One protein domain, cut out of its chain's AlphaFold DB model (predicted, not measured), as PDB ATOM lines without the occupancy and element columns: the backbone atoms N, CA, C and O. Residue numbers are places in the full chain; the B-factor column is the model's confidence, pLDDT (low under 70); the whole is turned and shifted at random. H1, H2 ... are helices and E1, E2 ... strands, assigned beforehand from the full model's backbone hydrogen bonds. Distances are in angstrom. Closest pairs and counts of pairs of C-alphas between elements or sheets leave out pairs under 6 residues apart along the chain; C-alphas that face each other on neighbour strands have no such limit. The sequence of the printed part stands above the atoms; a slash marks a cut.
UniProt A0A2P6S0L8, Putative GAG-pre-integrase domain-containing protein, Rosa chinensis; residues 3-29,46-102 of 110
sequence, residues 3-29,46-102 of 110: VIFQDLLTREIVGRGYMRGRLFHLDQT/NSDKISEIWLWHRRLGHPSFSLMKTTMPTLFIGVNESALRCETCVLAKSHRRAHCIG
ATOM      1  N   VAL A   3      18.282 -42.484  23.508       80.81
ATOM      2  CA  VAL A   3      17.526 -43.271  24.483       80.81
ATOM      3  C   VAL A   3      16.104 -42.745  24.589       80.81
ATOM      4  O   VAL A   3      15.883 -41.538  24.708       80.81
ATOM      5  N   ILE A   4      15.142 -43.667  24.577       81.75
ATOM      6  CA  ILE A   4      13.723 -43.375  24.773       81.75
ATOM      7  C   ILE A   4      13.246 -44.049  26.058       81.75
ATOM      8  O   ILE A   4      13.474 -45.240  26.271       81.75
ATOM      9  N   PHE A   5      12.554 -43.276  26.888       78.31
ATOM     10  CA  PHE A   5      11.881 -43.724  28.097       78.31
ATOM     11  C   PHE A   5      10.393 -43.879  27.791       78.31
ATOM     12  O   PHE A   5       9.713 -42.888  27.510       78.31
ATOM     13  N   GLN A   6       9.896 -45.112  27.817       80.25
ATOM     14  CA  GLN A   6       8.511 -45.431  27.471       80.25
ATOM     15  C   GLN A   6       7.808 -46.127  28.635       80.25
ATOM     16  O   GLN A   6       8.356 -47.071  29.204       80.25
ATOM     17  N   ASP A   7       6.600 -45.678  28.970       72.75
ATOM     18  CA  ASP A   7       5.734 -46.358  29.933       72.75
ATOM     19  C   ASP A   7       5.205 -47.660  29.316       72.75
ATOM     20  O   ASP A   7       4.633 -47.657  28.225       72.75
ATOM     21  N   LEU A   8       5.401 -48.791  29.990       70.50
ATOM     22  CA  LEU A   8       4.993 -50.100  29.474       70.50
ATOM     23  C   LEU A   8       3.474 -50.329  29.463       70.50
ATOM     24  O   LEU A   8       3.001 -51.156  28.681       70.50
ATOM     25  N   LEU A   9       2.716 -49.635  30.311       65.25
ATOM     26  CA  LEU A   9       1.265 -49.789  30.420       65.25
ATOM     27  C   LEU A   9       0.545 -48.952  29.365       65.25
ATOM     28  O   LEU A   9      -0.338 -49.466  28.679       65.25
ATOM     29  N   THR A  10       0.932 -47.685  29.211       74.94
ATOM     30  CA  THR A  10       0.285 -46.772  28.251       74.94
ATOM     31  C   THR A  10       0.946 -46.790  26.876       74.94
ATOM     32  O   THR A  10       0.357 -46.329  25.902       74.94
ATOM     33  N   ARG A  11       2.165 -47.342  26.780       75.44
ATOM     34  CA  ARG A  11       3.060 -47.228  25.614       75.44
ATOM     35  C   ARG A  11       3.385 -45.783  25.240       75.44
ATOM     36  O   ARG A  11       3.893 -45.532  24.145       75.44
ATOM     37  N   GLU A  12       3.149 -44.835  26.136       77.94
ATOM     38  CA  GLU A  12       3.469 -43.438  25.897       77.94
ATOM     39  C   GLU A  12       4.946 -43.165  26.162       77.94
ATOM     40  O   GLU A  12       5.582 -43.754  27.041       77.94
ATOM     41  N   ILE A  13       5.508 -42.255  25.372       80.88
ATOM     42  CA  ILE A  13       6.887 -41.813  25.548       80.88
ATOM     43  C   ILE A  13       6.906 -40.791  26.682       80.88
ATOM     44  O   ILE A  13       6.468 -39.655  26.511       80.88
ATOM     45  N   VAL A  14       7.448 -41.207  27.823       78.69
ATOM     46  CA  VAL A  14       7.598 -40.392  29.036       78.69
ATOM     47  C   VAL A  14       8.780 -39.433  28.905       78.69
ATOM     48  O   VAL A  14       8.783 -38.355  29.493       78.69
ATOM     49  N   GLY A  15       9.799 -39.806  28.125       79.31
ATOM     50  CA  GLY A  15      10.983 -38.976  27.954       79.31
ATOM     51  C   GLY A  15      11.894 -39.418  26.821       79.31
ATOM     52  O   GLY A  15      11.890 -40.572  26.394       79.31
ATOM     53  N   ARG A  16      12.713 -38.484  26.347       83.38
ATOM     54  CA  ARG A  16      13.770 -38.715  25.356       83.38
ATOM     55  C   ARG A  16      15.083 -38.179  25.900       83.38
ATOM     56  O   ARG A  16      15.082 -37.225  26.677       83.38
ATOM     57  N   GLY A  17      16.200 -38.779  25.512       85.19
ATOM     58  CA  GLY A  17      17.504 -38.338  25.977       85.19
ATOM     59  C   GLY A  17      18.672 -38.956  25.225       85.19
ATOM     60  O   GLY A  17      18.511 -39.740  24.292       85.19
ATOM     61  N   TYR A  18      19.875 -38.595  25.654       84.75
ATOM     62  CA  TYR A  18      21.123 -39.130  25.132       84.75
ATOM     63  C   TYR A  18      22.031 -39.586  26.270       84.75
ATOM     64  O   TYR A  18      22.148 -38.939  27.312       84.75
ATOM     65  N   MET A  19      22.707 -40.715  26.067       79.00
ATOM     66  CA  MET A  19      23.730 -41.178  26.998       79.00
ATOM     67  C   MET A  19      25.039 -40.446  26.704       79.00
ATOM     68  O   MET A  19      25.553 -40.511  25.583       79.00
ATOM     69  N   ARG A  20      25.593 -39.771  27.713       80.75
ATOM     70  CA  ARG A  20      26.916 -39.142  27.646       80.75
ATOM     71  C   ARG A  20      27.771 -39.688  28.785       80.75
ATOM     72  O   ARG A  20      27.522 -39.423  29.957       80.75
ATOM     73  N   GLY A  21      28.769 -40.501  28.441       82.62
ATOM     74  CA  GLY A  21      29.552 -41.242  29.433       82.62
ATOM     75  C   GLY A  21      28.694 -42.284  30.159       82.62
ATOM     76  O   GLY A  21      28.195 -43.206  29.524       82.62
ATOM     77  N   ARG A  22      28.525 -42.131  31.482       75.75
ATOM     78  CA  ARG A  22      27.706 -43.011  32.349       75.75
ATOM     79  C   ARG A  22      26.401 -42.358  32.829       75.75
ATOM     80  O   ARG A  22      25.773 -42.859  33.756       75.75
ATOM     81  N   LEU A  23      26.028 -41.216  32.253       75.50
ATOM     82  CA  LEU A  23      24.859 -40.437  32.658       75.50
ATOM     83  C   LEU A  23      23.913 -40.240  31.470       75.50
ATOM     84  O   LEU A  23      24.352 -40.056  30.330       75.50
ATOM     85  N   PHE A  24      22.609 -40.269  31.747       77.94
ATOM     86  CA  PHE A  24      21.562 -39.972  30.771       77.94
ATOM     87  C   PHE A  24      21.173 -38.498  30.879       77.94
ATOM     88  O   PHE A  24      20.748 -38.036  31.937       77.94
ATOM     89  N   HIS A  25      21.308 -37.765  29.780       78.25
ATOM     90  CA  HIS A  25      20.814 -36.399  29.657       78.25
ATOM     91  C   HIS A  25      19.440 -36.427  28.989       78.25
ATOM     92  O   HIS A  25      19.320 -36.885  27.855       78.25
ATOM     93  N   LEU A  26      18.413 -35.955  29.694       80.56
ATOM     94  CA  LEU A  26      17.051 -35.842  29.172       80.56
ATOM     95  C   LEU A  26      16.893 -34.571  28.337       80.56
ATOM     96  O   LEU A  26      17.493 -33.540  28.650       80.56
ATOM     97  N   ASP A  27      16.082 -34.656  27.289       74.25
ATOM     98  CA  ASP A  27      15.740 -33.518  26.445       74.25
ATOM     99  C   ASP A  27      14.858 -32.522  27.216       74.25
ATOM    100  O   ASP A  27      13.990 -32.899  28.014       74.25
ATOM    101  N   GLN A  28      15.099 -31.231  26.996       62.91
ATOM    102  CA  GLN A  28      14.505 -30.144  27.775       62.91
ATOM    103  C   GLN A  28      12.984 -30.042  27.585       62.91
ATOM    104  O   GLN A  28      12.287 -29.503  28.435       62.91
ATOM    105  N   THR A  29      12.467 -30.627  26.508       63.22
ATOM    106  CA  THR A  29      11.033 -30.774  26.231       63.22
ATOM    107  C   THR A  29      10.313 -31.712  27.212       63.22
ATOM    108  O   THR A  29       9.108 -31.576  27.395       63.22
ATOM    109  N   ASN A  46       3.638 -24.246  61.776       54.31
ATOM    110  CA  ASN A  46       3.391 -25.688  62.003       54.31
ATOM    111  C   ASN A  46       2.802 -26.405  60.768       54.31
ATOM    112  O   ASN A  46       3.013 -27.605  60.585       54.31
ATOM    113  N   SER A  47       2.107 -25.654  59.907       58.62
ATOM    114  CA  SER A  47       1.660 -26.085  58.574       58.62
ATOM    115  C   SER A  47       2.833 -26.528  57.687       58.62
ATOM    116  O   SER A  47       2.753 -27.539  56.985       58.62
ATOM    117  N   ASP A  48       3.960 -25.822  57.776       71.81
ATOM    118  CA  ASP A  48       5.134 -26.057  56.939       71.81
ATOM    119  C   ASP A  48       5.849 -27.349  57.337       71.81
ATOM    120  O   ASP A  48       6.259 -28.116  56.466       71.81
ATOM    121  N   LYS A  49       5.892 -27.678  58.634       77.19
ATOM    122  CA  LYS A  49       6.523 -28.919  59.113       77.19
ATOM    123  C   LYS A  49       5.819 -30.176  58.618       77.19
ATOM    124  O   LYS A  49       6.471 -31.126  58.191       77.19
ATOM    125  N   ILE A  50       4.485 -30.190  58.642       81.69
ATOM    126  CA  ILE A  50       3.715 -31.320  58.106       81.69
ATOM    127  C   ILE A  50       3.988 -31.449  56.604       81.69
ATOM    128  O   ILE A  50       4.252 -32.552  56.124       81.69
ATOM    129  N   SER A  51       4.000 -30.333  55.871       81.69
ATOM    130  CA  SER A  51       4.314 -30.328  54.437       81.69
ATOM    131  C   SER A  51       5.721 -30.869  54.135       81.69
ATOM    132  O   SER A  51       5.907 -31.626  53.178       81.69
ATOM    133  N   GLU A  52       6.695 -30.567  54.992       84.94
ATOM    134  CA  GLU A  52       8.073 -31.034  54.873       84.94
ATOM    135  C   GLU A  52       8.188 -32.539  55.150       84.94
ATOM    136  O   GLU A  52       8.810 -33.269  54.376       84.94
ATOM    137  N   ILE A  53       7.506 -33.039  56.183       86.56
ATOM    138  CA  ILE A  53       7.392 -34.480  56.459       86.56
ATOM    139  C   ILE A  53       6.798 -35.208  55.248       86.56
ATOM    140  O   ILE A  53       7.321 -36.242  54.831       86.56
ATOM    141  N   TRP A  54       5.733 -34.674  54.643       85.38
ATOM    142  CA  TRP A  54       5.126 -35.258  53.444       85.38
ATOM    143  C   TRP A  54       6.067 -35.267  52.241       85.38
ATOM    144  O   TRP A  54       6.089 -36.243  51.482       85.38
ATOM    145  N   LEU A  55       6.856 -34.208  52.066       85.94
ATOM    146  CA  LEU A  55       7.855 -34.120  51.007       85.94
ATOM    147  C   LEU A  55       8.929 -35.201  51.173       85.94
ATOM    148  O   LEU A  55       9.215 -35.932  50.221       85.94
ATOM    149  N   TRP A  56       9.492 -35.331  52.374       85.94
ATOM    150  CA  TRP A  56      10.500 -36.349  52.672       85.94
ATOM    151  C   TRP A  56       9.933 -37.763  52.575       85.94
ATOM    152  O   TRP A  56      10.571 -38.631  51.980       85.94
ATOM    153  N   HIS A  57       8.699 -37.980  53.033       87.25
ATOM    154  CA  HIS A  57       8.005 -39.257  52.892       87.25
ATOM    155  C   HIS A  57       7.907 -39.704  51.424       87.25
ATOM    156  O   HIS A  57       8.201 -40.855  51.111       87.25
ATOM    157  N   ARG A  58       7.560 -38.802  50.495       83.12
ATOM    158  CA  ARG A  58       7.511 -39.129  49.055       83.12
ATOM    159  C   ARG A  58       8.907 -39.333  48.464       83.12
ATOM    160  O   ARG A  58       9.123 -40.293  47.733       83.12
ATOM    161  N   ARG A  59       9.868 -38.467  48.807       83.38
ATOM    162  CA  ARG A  59      11.253 -38.539  48.299       83.38
ATOM    163  C   ARG A  59      11.979 -39.822  48.700       83.38
ATOM    164  O   ARG A  59      12.772 -40.329  47.918       83.38
ATOM    165  N   LEU A  60      11.704 -40.339  49.895       82.19
ATOM    166  CA  LEU A  60      12.320 -41.558  50.423       82.19
ATOM    167  C   LEU A  60      11.605 -42.846  49.981       82.19
ATOM    168  O   LEU A  60      11.976 -43.927  50.430       82.19
ATOM    169  N   GLY A  61      10.581 -42.753  49.126       83.50
ATOM    170  CA  GLY A  61       9.863 -43.930  48.635       83.50
ATOM    171  C   GLY A  61       8.857 -44.483  49.641       83.50
ATOM    172  O   GLY A  61       8.769 -45.691  49.835       83.50
ATOM    173  N   HIS A  62       8.089 -43.597  50.277       86.38
ATOM    174  CA  HIS A  62       6.991 -43.958  51.172       86.38
ATOM    175  C   HIS A  62       7.388 -44.805  52.409       86.38
ATOM    176  O   HIS A  62       6.662 -45.737  52.776       86.38
ATOM    177  N   PRO A  63       8.496 -44.491  53.120       83.25
ATOM    178  CA  PRO A  63       8.852 -45.203  54.341       83.25
ATOM    179  C   PRO A  63       7.790 -44.989  55.425       83.25
ATOM    180  O   PRO A  63       7.043 -44.005  55.419       83.25
ATOM    181  N   SER A  64       7.735 -45.892  56.404       83.69
ATOM    182  CA  SER A  64       6.868 -45.687  57.565       83.69
ATOM    183  C   SER A  64       7.261 -44.405  58.310       83.69
ATOM    184  O   SER A  64       8.445 -44.103  58.467       83.69
ATOM    185  N   PHE A  65       6.271 -43.660  58.811       85.12
ATOM    186  CA  PHE A  65       6.532 -42.448  59.597       85.12
ATOM    187  C   PHE A  65       7.371 -42.745  60.846       85.12
ATOM    188  O   PHE A  65       8.232 -41.949  61.196       85.12
ATOM    189  N   SER A  66       7.210 -43.927  61.453       83.25
ATOM    190  CA  SER A  66       8.051 -44.386  62.566       83.25
ATOM    191  C   SER A  66       9.524 -44.529  62.171       83.25
ATOM    192  O   SER A  66      10.387 -44.074  62.912       83.25
ATOM    193  N   LEU A  67       9.821 -45.100  60.995       83.44
ATOM    194  CA  LEU A  67      11.196 -45.206  60.496       83.44
ATOM    195  C   LEU A  67      11.780 -43.819  60.222       83.44
ATOM    196  O   LEU A  67      12.892 -43.519  60.647       83.44
ATOM    197  N   MET A  68      10.996 -42.958  59.568       85.00
ATOM    198  CA  MET A  68      11.418 -41.599  59.247       85.00
ATOM    199  C   MET A  68      11.677 -40.766  60.512       85.00
ATOM    200  O   MET A  68      12.613 -39.972  60.540       85.00
ATOM    201  N   LYS A  69      10.906 -40.994  61.581       85.44
ATOM    202  CA  LYS A  69      11.107 -40.379  62.900       85.44
ATOM    203  C   LYS A  69      12.408 -40.829  63.557       85.44
ATOM    204  O   LYS A  69      13.085 -40.006  64.160       85.44
ATOM    205  N   THR A  70      12.787 -42.100  63.427       85.12
ATOM    206  CA  THR A  70      14.076 -42.594  63.940       85.12
ATOM    207  C   THR A  70      15.252 -42.002  63.166       85.12
ATOM    208  O   THR A  70      16.250 -41.625  63.772       85.12
ATOM    209  N   THR A  71      15.139 -41.885  61.841       83.62
ATOM    210  CA  THR A  71      16.220 -41.345  61.002       83.62
ATOM    211  C   THR A  71      16.314 -39.819  61.041       83.62
ATOM    212  O   THR A  71      17.397 -39.271  60.863       83.62
ATOM    213  N   MET A  72      15.192 -39.121  61.242       84.19
ATOM    214  CA  MET A  72      15.088 -37.657  61.175       84.19
ATOM    215  C   MET A  72      14.160 -37.120  62.284       84.19
ATOM    216  O   MET A  72      13.102 -36.551  61.998       84.19
ATOM    217  N   PRO A  73      14.528 -37.277  63.568       82.69
ATOM    218  CA  PRO A  73      13.661 -36.919  64.694       82.69
ATOM    219  C   PRO A  73      13.345 -35.420  64.756       82.69
ATOM    220  O   PRO A  73      12.272 -35.030  65.211       82.69
ATOM    221  N   THR A  74      14.246 -34.577  64.244       82.62
ATOM    222  CA  THR A  74      14.099 -33.116  64.201       82.62
ATOM    223  C   THR A  74      12.907 -32.654  63.363       82.62
ATOM    224  O   THR A  74      12.278 -31.652  63.704       82.62
ATOM    225  N   LEU A  75      12.545 -33.411  62.320       79.88
ATOM    226  CA  LEU A  75      11.390 -33.119  61.466       79.88
ATOM    227  C   LEU A  75      10.057 -33.328  62.193       79.88
ATOM    228  O   LEU A  75       9.077 -32.658  61.887       79.88
ATOM    229  N   PHE A  76      10.015 -34.226  63.179       82.12
ATOM    230  CA  PHE A  76       8.783 -34.621  63.871       82.12
ATOM    231  C   PHE A  76       8.513 -33.829  65.159       82.12
ATOM    232  O   PHE A  76       7.538 -34.100  65.862       82.12
ATOM    233  N   ILE A  77       9.344 -32.834  65.486       82.06
ATOM    234  CA  ILE A  77       9.179 -32.019  66.697       82.06
ATOM    235  C   ILE A  77       7.910 -31.160  66.584       82.06
ATOM    236  O   ILE A  77       7.860 -30.217  65.785       82.06
ATOM    237  N   GLY A  78       6.925 -31.454  67.438       75.75
ATOM    238  CA  GLY A  78       5.653 -30.727  67.525       75.75
ATOM    239  C   GLY A  78       4.572 -31.210  66.553       75.75
ATOM    240  O   GLY A  78       3.549 -30.545  66.420       75.75
ATOM    241  N   VAL A  79       4.780 -32.346  65.878       78.62
ATOM    242  CA  VAL A  79       3.818 -32.910  64.919       78.62
ATOM    243  C   VAL A  79       3.068 -34.087  65.536       78.62
ATOM    244  O   VAL A  79       3.671 -35.016  66.070       78.62
ATOM    245  N   ASN A  80       1.739 -34.067  65.422       76.00
ATOM    246  CA  ASN A  80       0.891 -35.192  65.808       76.00
ATOM    247  C   ASN A  80       0.920 -36.285  64.730       76.00
ATOM    248  O   ASN A  80       0.565 -36.041  63.578       76.00
ATOM    249  N   GLU A  81       1.287 -37.510  65.113       70.69
ATOM    250  CA  GLU A  81       1.337 -38.670  64.205       70.69
ATOM    251  C   GLU A  81      -0.035 -39.033  63.617       70.69
ATOM    252  O   GLU A  81      -0.112 -39.544  62.504       70.69
ATOM    253  N   SER A  82      -1.126 -38.710  64.315       72.12
ATOM    254  CA  SER A  82      -2.497 -38.923  63.835       72.12
ATOM    255  C   SER A  82      -2.836 -38.117  62.574       72.12
ATOM    256  O   SER A  82      -3.697 -38.535  61.802       72.12
ATOM    257  N   ALA A  83      -2.140 -37.002  62.325       72.31
ATOM    258  CA  ALA A  83      -2.297 -36.206  61.106       72.31
ATOM    259  C   ALA A  83      -1.552 -36.805  59.895       72.31
ATOM    260  O   ALA A  83      -1.754 -36.373  58.759       72.31
ATOM    261  N   LEU A  84      -0.685 -37.799  60.111       76.62
ATOM    262  CA  LEU A  84       0.191 -38.375  59.093       76.62
ATOM    263  C   LEU A  84      -0.368 -39.711  58.596       76.62
ATOM    264  O   LEU A  84       0.119 -40.791  58.934       76.62
ATOM    265  N   ARG A  85      -1.412 -39.641  57.764       77.75
ATOM    266  CA  ARG A  85      -2.040 -40.822  57.157       77.75
ATOM    267  C   ARG A  85      -1.908 -40.793  55.641       77.75
ATOM    268  O   ARG A  85      -2.603 -40.046  54.968       77.75
ATOM    269  N   CYS A  86      -1.030 -41.634  55.097       80.75
ATOM    270  CA  CYS A  86      -0.876 -41.788  53.651       80.75
ATOM    271  C   CYS A  86      -1.748 -42.934  53.133       80.75
ATOM    272  O   CYS A  86      -1.471 -44.097  53.420       80.75
ATOM    273  N   GLU A  87      -2.782 -42.608  52.357       75.06
ATOM    274  CA  GLU A  87      -3.695 -43.592  51.761       75.06
ATOM    275  C   GLU A  87      -2.960 -44.587  50.860       75.06
ATOM    276  O   GLU A  87      -3.157 -45.790  50.992       75.06
ATOM    277  N   THR A  88      -2.023 -44.110  50.037       71.31
ATOM    278  CA  THR A  88      -1.172 -44.950  49.183       71.31
ATOM    279  C   THR A  88      -0.399 -45.993  49.993       71.31
ATOM    280  O   THR A  88      -0.380 -47.168  49.639       71.31
ATOM    281  N   CYS A  89       0.185 -45.594  51.126       72.69
ATOM    282  CA  CYS A  89       0.901 -46.504  52.023       72.69
ATOM    283  C   CYS A  89      -0.032 -47.489  52.728       72.69
ATOM    284  O   CYS A  89       0.355 -48.630  52.970       72.69
ATOM    285  N   VAL A  90      -1.241 -47.056  53.090       69.56
ATOM    286  CA  VAL A  90      -2.252 -47.910  53.729       69.56
ATOM    287  C   VAL A  90      -2.727 -48.988  52.752       69.56
ATOM    288  O   VAL A  90      -2.744 -50.163  53.114       69.56
ATOM    289  N   LEU A  91      -3.022 -48.611  51.505       66.25
ATOM    290  CA  LEU A  91      -3.417 -49.533  50.437       66.25
ATOM    291  C   LEU A  91      -2.277 -50.496  50.067       66.25
ATOM    292  O   LEU A  91      -2.493 -51.702  49.939       66.25
ATOM    293  N   ALA A  92      -1.042 -49.990  49.983       59.72
ATOM    294  CA  ALA A  92       0.146 -50.804  49.731       59.72
ATOM    295  C   ALA A  92       0.474 -51.777  50.875       59.72
ATOM    296  O   ALA A  92       1.075 -52.816  50.634       59.72
ATOM    297  N   LYS A  93       0.103 -51.458  52.123       63.09
ATOM    298  CA  LYS A  93       0.290 -52.356  53.276       63.09
ATOM    299  C   LYS A  93      -0.832 -53.382  53.431       63.09
ATOM    300  O   LYS A  93      -0.565 -54.458  53.965       63.09
ATOM    301  N   SER A  94      -2.063 -53.080  53.004       56.78
ATOM    302  CA  SER A  94      -3.181 -54.032  53.109       56.78
ATOM    303  C   SER A  94      -3.068 -55.165  52.087       56.78
ATOM    304  O   SER A  94      -3.422 -56.306  52.385       56.78
ATOM    305  N   HIS A  95      -2.501 -54.890  50.913       52.84
ATOM    306  CA  HIS A  95      -2.059 -55.926  49.991       52.84
ATOM    307  C   HIS A  95      -0.617 -56.320  50.325       52.84
ATOM    308  O   HIS A  95       0.301 -55.549  50.089       52.84
ATOM    309  N   ARG A  96      -0.370 -57.545  50.816       48.62
ATOM    310  CA  ARG A  96       0.992 -58.124  50.889       48.62
ATOM    311  C   ARG A  96       1.560 -58.400  49.487       48.62
ATOM    312  O   ARG A  96       1.813 -59.547  49.122       48.62
ATOM    313  N   ARG A  97       1.739 -57.369  48.671       37.59
ATOM    314  CA  ARG A  97       2.555 -57.384  47.459       37.59
ATOM    315  C   ARG A  97       3.296 -56.064  47.418       37.59
ATOM    316  O   ARG A  97       2.696 -55.028  47.674       37.59
ATOM    317  N   ALA A  98       4.590 -56.123  47.123       41.28
ATOM    318  CA  ALA A  98       5.406 -54.942  46.906       41.28
ATOM    319  C   ALA A  98       4.706 -54.036  45.883       41.28
ATOM    320  O   ALA A  98       4.683 -54.328  44.689       41.28
ATOM    321  N   HIS A  99       4.074 -52.966  46.363       44.56
ATOM    322  CA  HIS A  99       3.546 -51.926  45.504       44.56
ATOM    323  C   HIS A  99       4.732 -51.070  45.079       44.56
ATOM    324  O   HIS A  99       5.039 -50.037  45.669       44.56
ATOM    325  N   CYS A 100       5.449 -51.550  44.070       37.97
ATOM    326  CA  CYS A 100       6.277 -50.683  43.263       37.97
ATOM    327  C   CYS A 100       5.316 -49.753  42.516       37.97
ATOM    328  O   CYS A 100       4.775 -50.134  41.482       37.97
ATOM    329  N   ILE A 101       5.126 -48.522  42.997       43.44
ATOM    330  CA  ILE A 101       4.758 -47.410  42.103       43.44
ATOM    331  C   ILE A 101       6.033 -47.026  41.358       43.44
ATOM    332  O   ILE A 101       6.616 -45.963  41.544       43.44
ATOM    333  N   GLY A 102       6.547 -47.977  40.593       41.06
ATOM    334  CA  GLY A 102       7.498 -47.719  39.545       41.06
ATOM    335  C   GLY A 102       6.683 -47.876  38.291       41.06
ATOM    336  O   GLY A 102       6.404 -49.006  37.900       41.06
TER     337      GLY A 102
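What this domain is: This is residues 3 to 29 and 46 to 102 of the 110 residues of the protein "Putative GAG-pre-integrase domain-containing protein" of Rosa chinensis (UniProt A0A2P6S0L8). Two lobes lie end to end along the longest axis: a small, strongly twisted sheet of three strands, E1, E2 and E3, and a loose group of four helices. In the helical lobe the short H3 packs on part of H1, H2 is near both, and H4 lies off to one side, with residues 93 to 98 sticking out. The printed part has 84 residues, with three named strands and then four named helices along the chain; the sheet's order is E1, E2, E3, antiparallel throughout, and the class is mixed, helices and strands. The whole is only just loose, close to extended, with a radius of gyration of the C-alphas of 17.7 A, and its spans are 46 by 29 by 22 A.

How they stand to each other: Begin at E1, residues 3 to 7, which forms a hairpin with E2, residues 13 to 20; N 5 and O 15 are 2.8 A apart, within hydrogen-bond range. E2 forms a second hairpin with E3, residues 23 to 26, where you find N 18 and O 25 within hydrogen-bond range at 2.8 A. The three make a meander, each strand the antiparallel neighbour of the one before. The pairing is staggered: E2 pairs with E1 over residues 13 to 17 and with E3 over residues 17 to 20. Past the cut, look at H1, residues 46 to 59, which with residues 49 to 53 alone touches H3, residues 73 to 76; their closest C-alphas, of Ile 53 and Leu 75, are 6.6 A apart. H2, residues 65 to 71, is close to H1 but not clearly touching, about perpendicular at 86 degrees, with the closest C-alphas, of His 57 and Phe 65, 7.6 A apart. H4, residues 87 to 94, is apart from H1, H2 and H3. The four helices are not on the sheet. Every O i to N i+4 pair is within hydrogen-bond range in H2 and H4, and 9 of 10 are in H1; H3 is too short for such a pair.

Where its parts are: Find C-alpha 3 at (17.526, -43.271, 24.483); from there E1 runs 13.4 A to C-alpha 7. E2 spans 20.3 A and E3 9.7 A. Find C-alpha 46 at (3.391, -25.688, 62.003), where H1 begins its 20.4 A. H2 spans 9.9 A, H3 5.5 A, and H4 10.5 A to C-alpha 94 at (-3.181, -54.032, 53.109).

The domain as a whole: The two C-alphas farthest apart, of Gly 21 and Ser 82, are 47.1 A apart. Residues 30 to 45 are not printed, and C-alphas 29 and 46 are 36.9 A apart across this cut. Of the links that are printed whole, H3 to H4 is short and the others are tight. The mean pLDDT of the printed part is 74.5; look for values under 70 at residue 9, residues 28 to 29, 46 to 47 and 90 to 102.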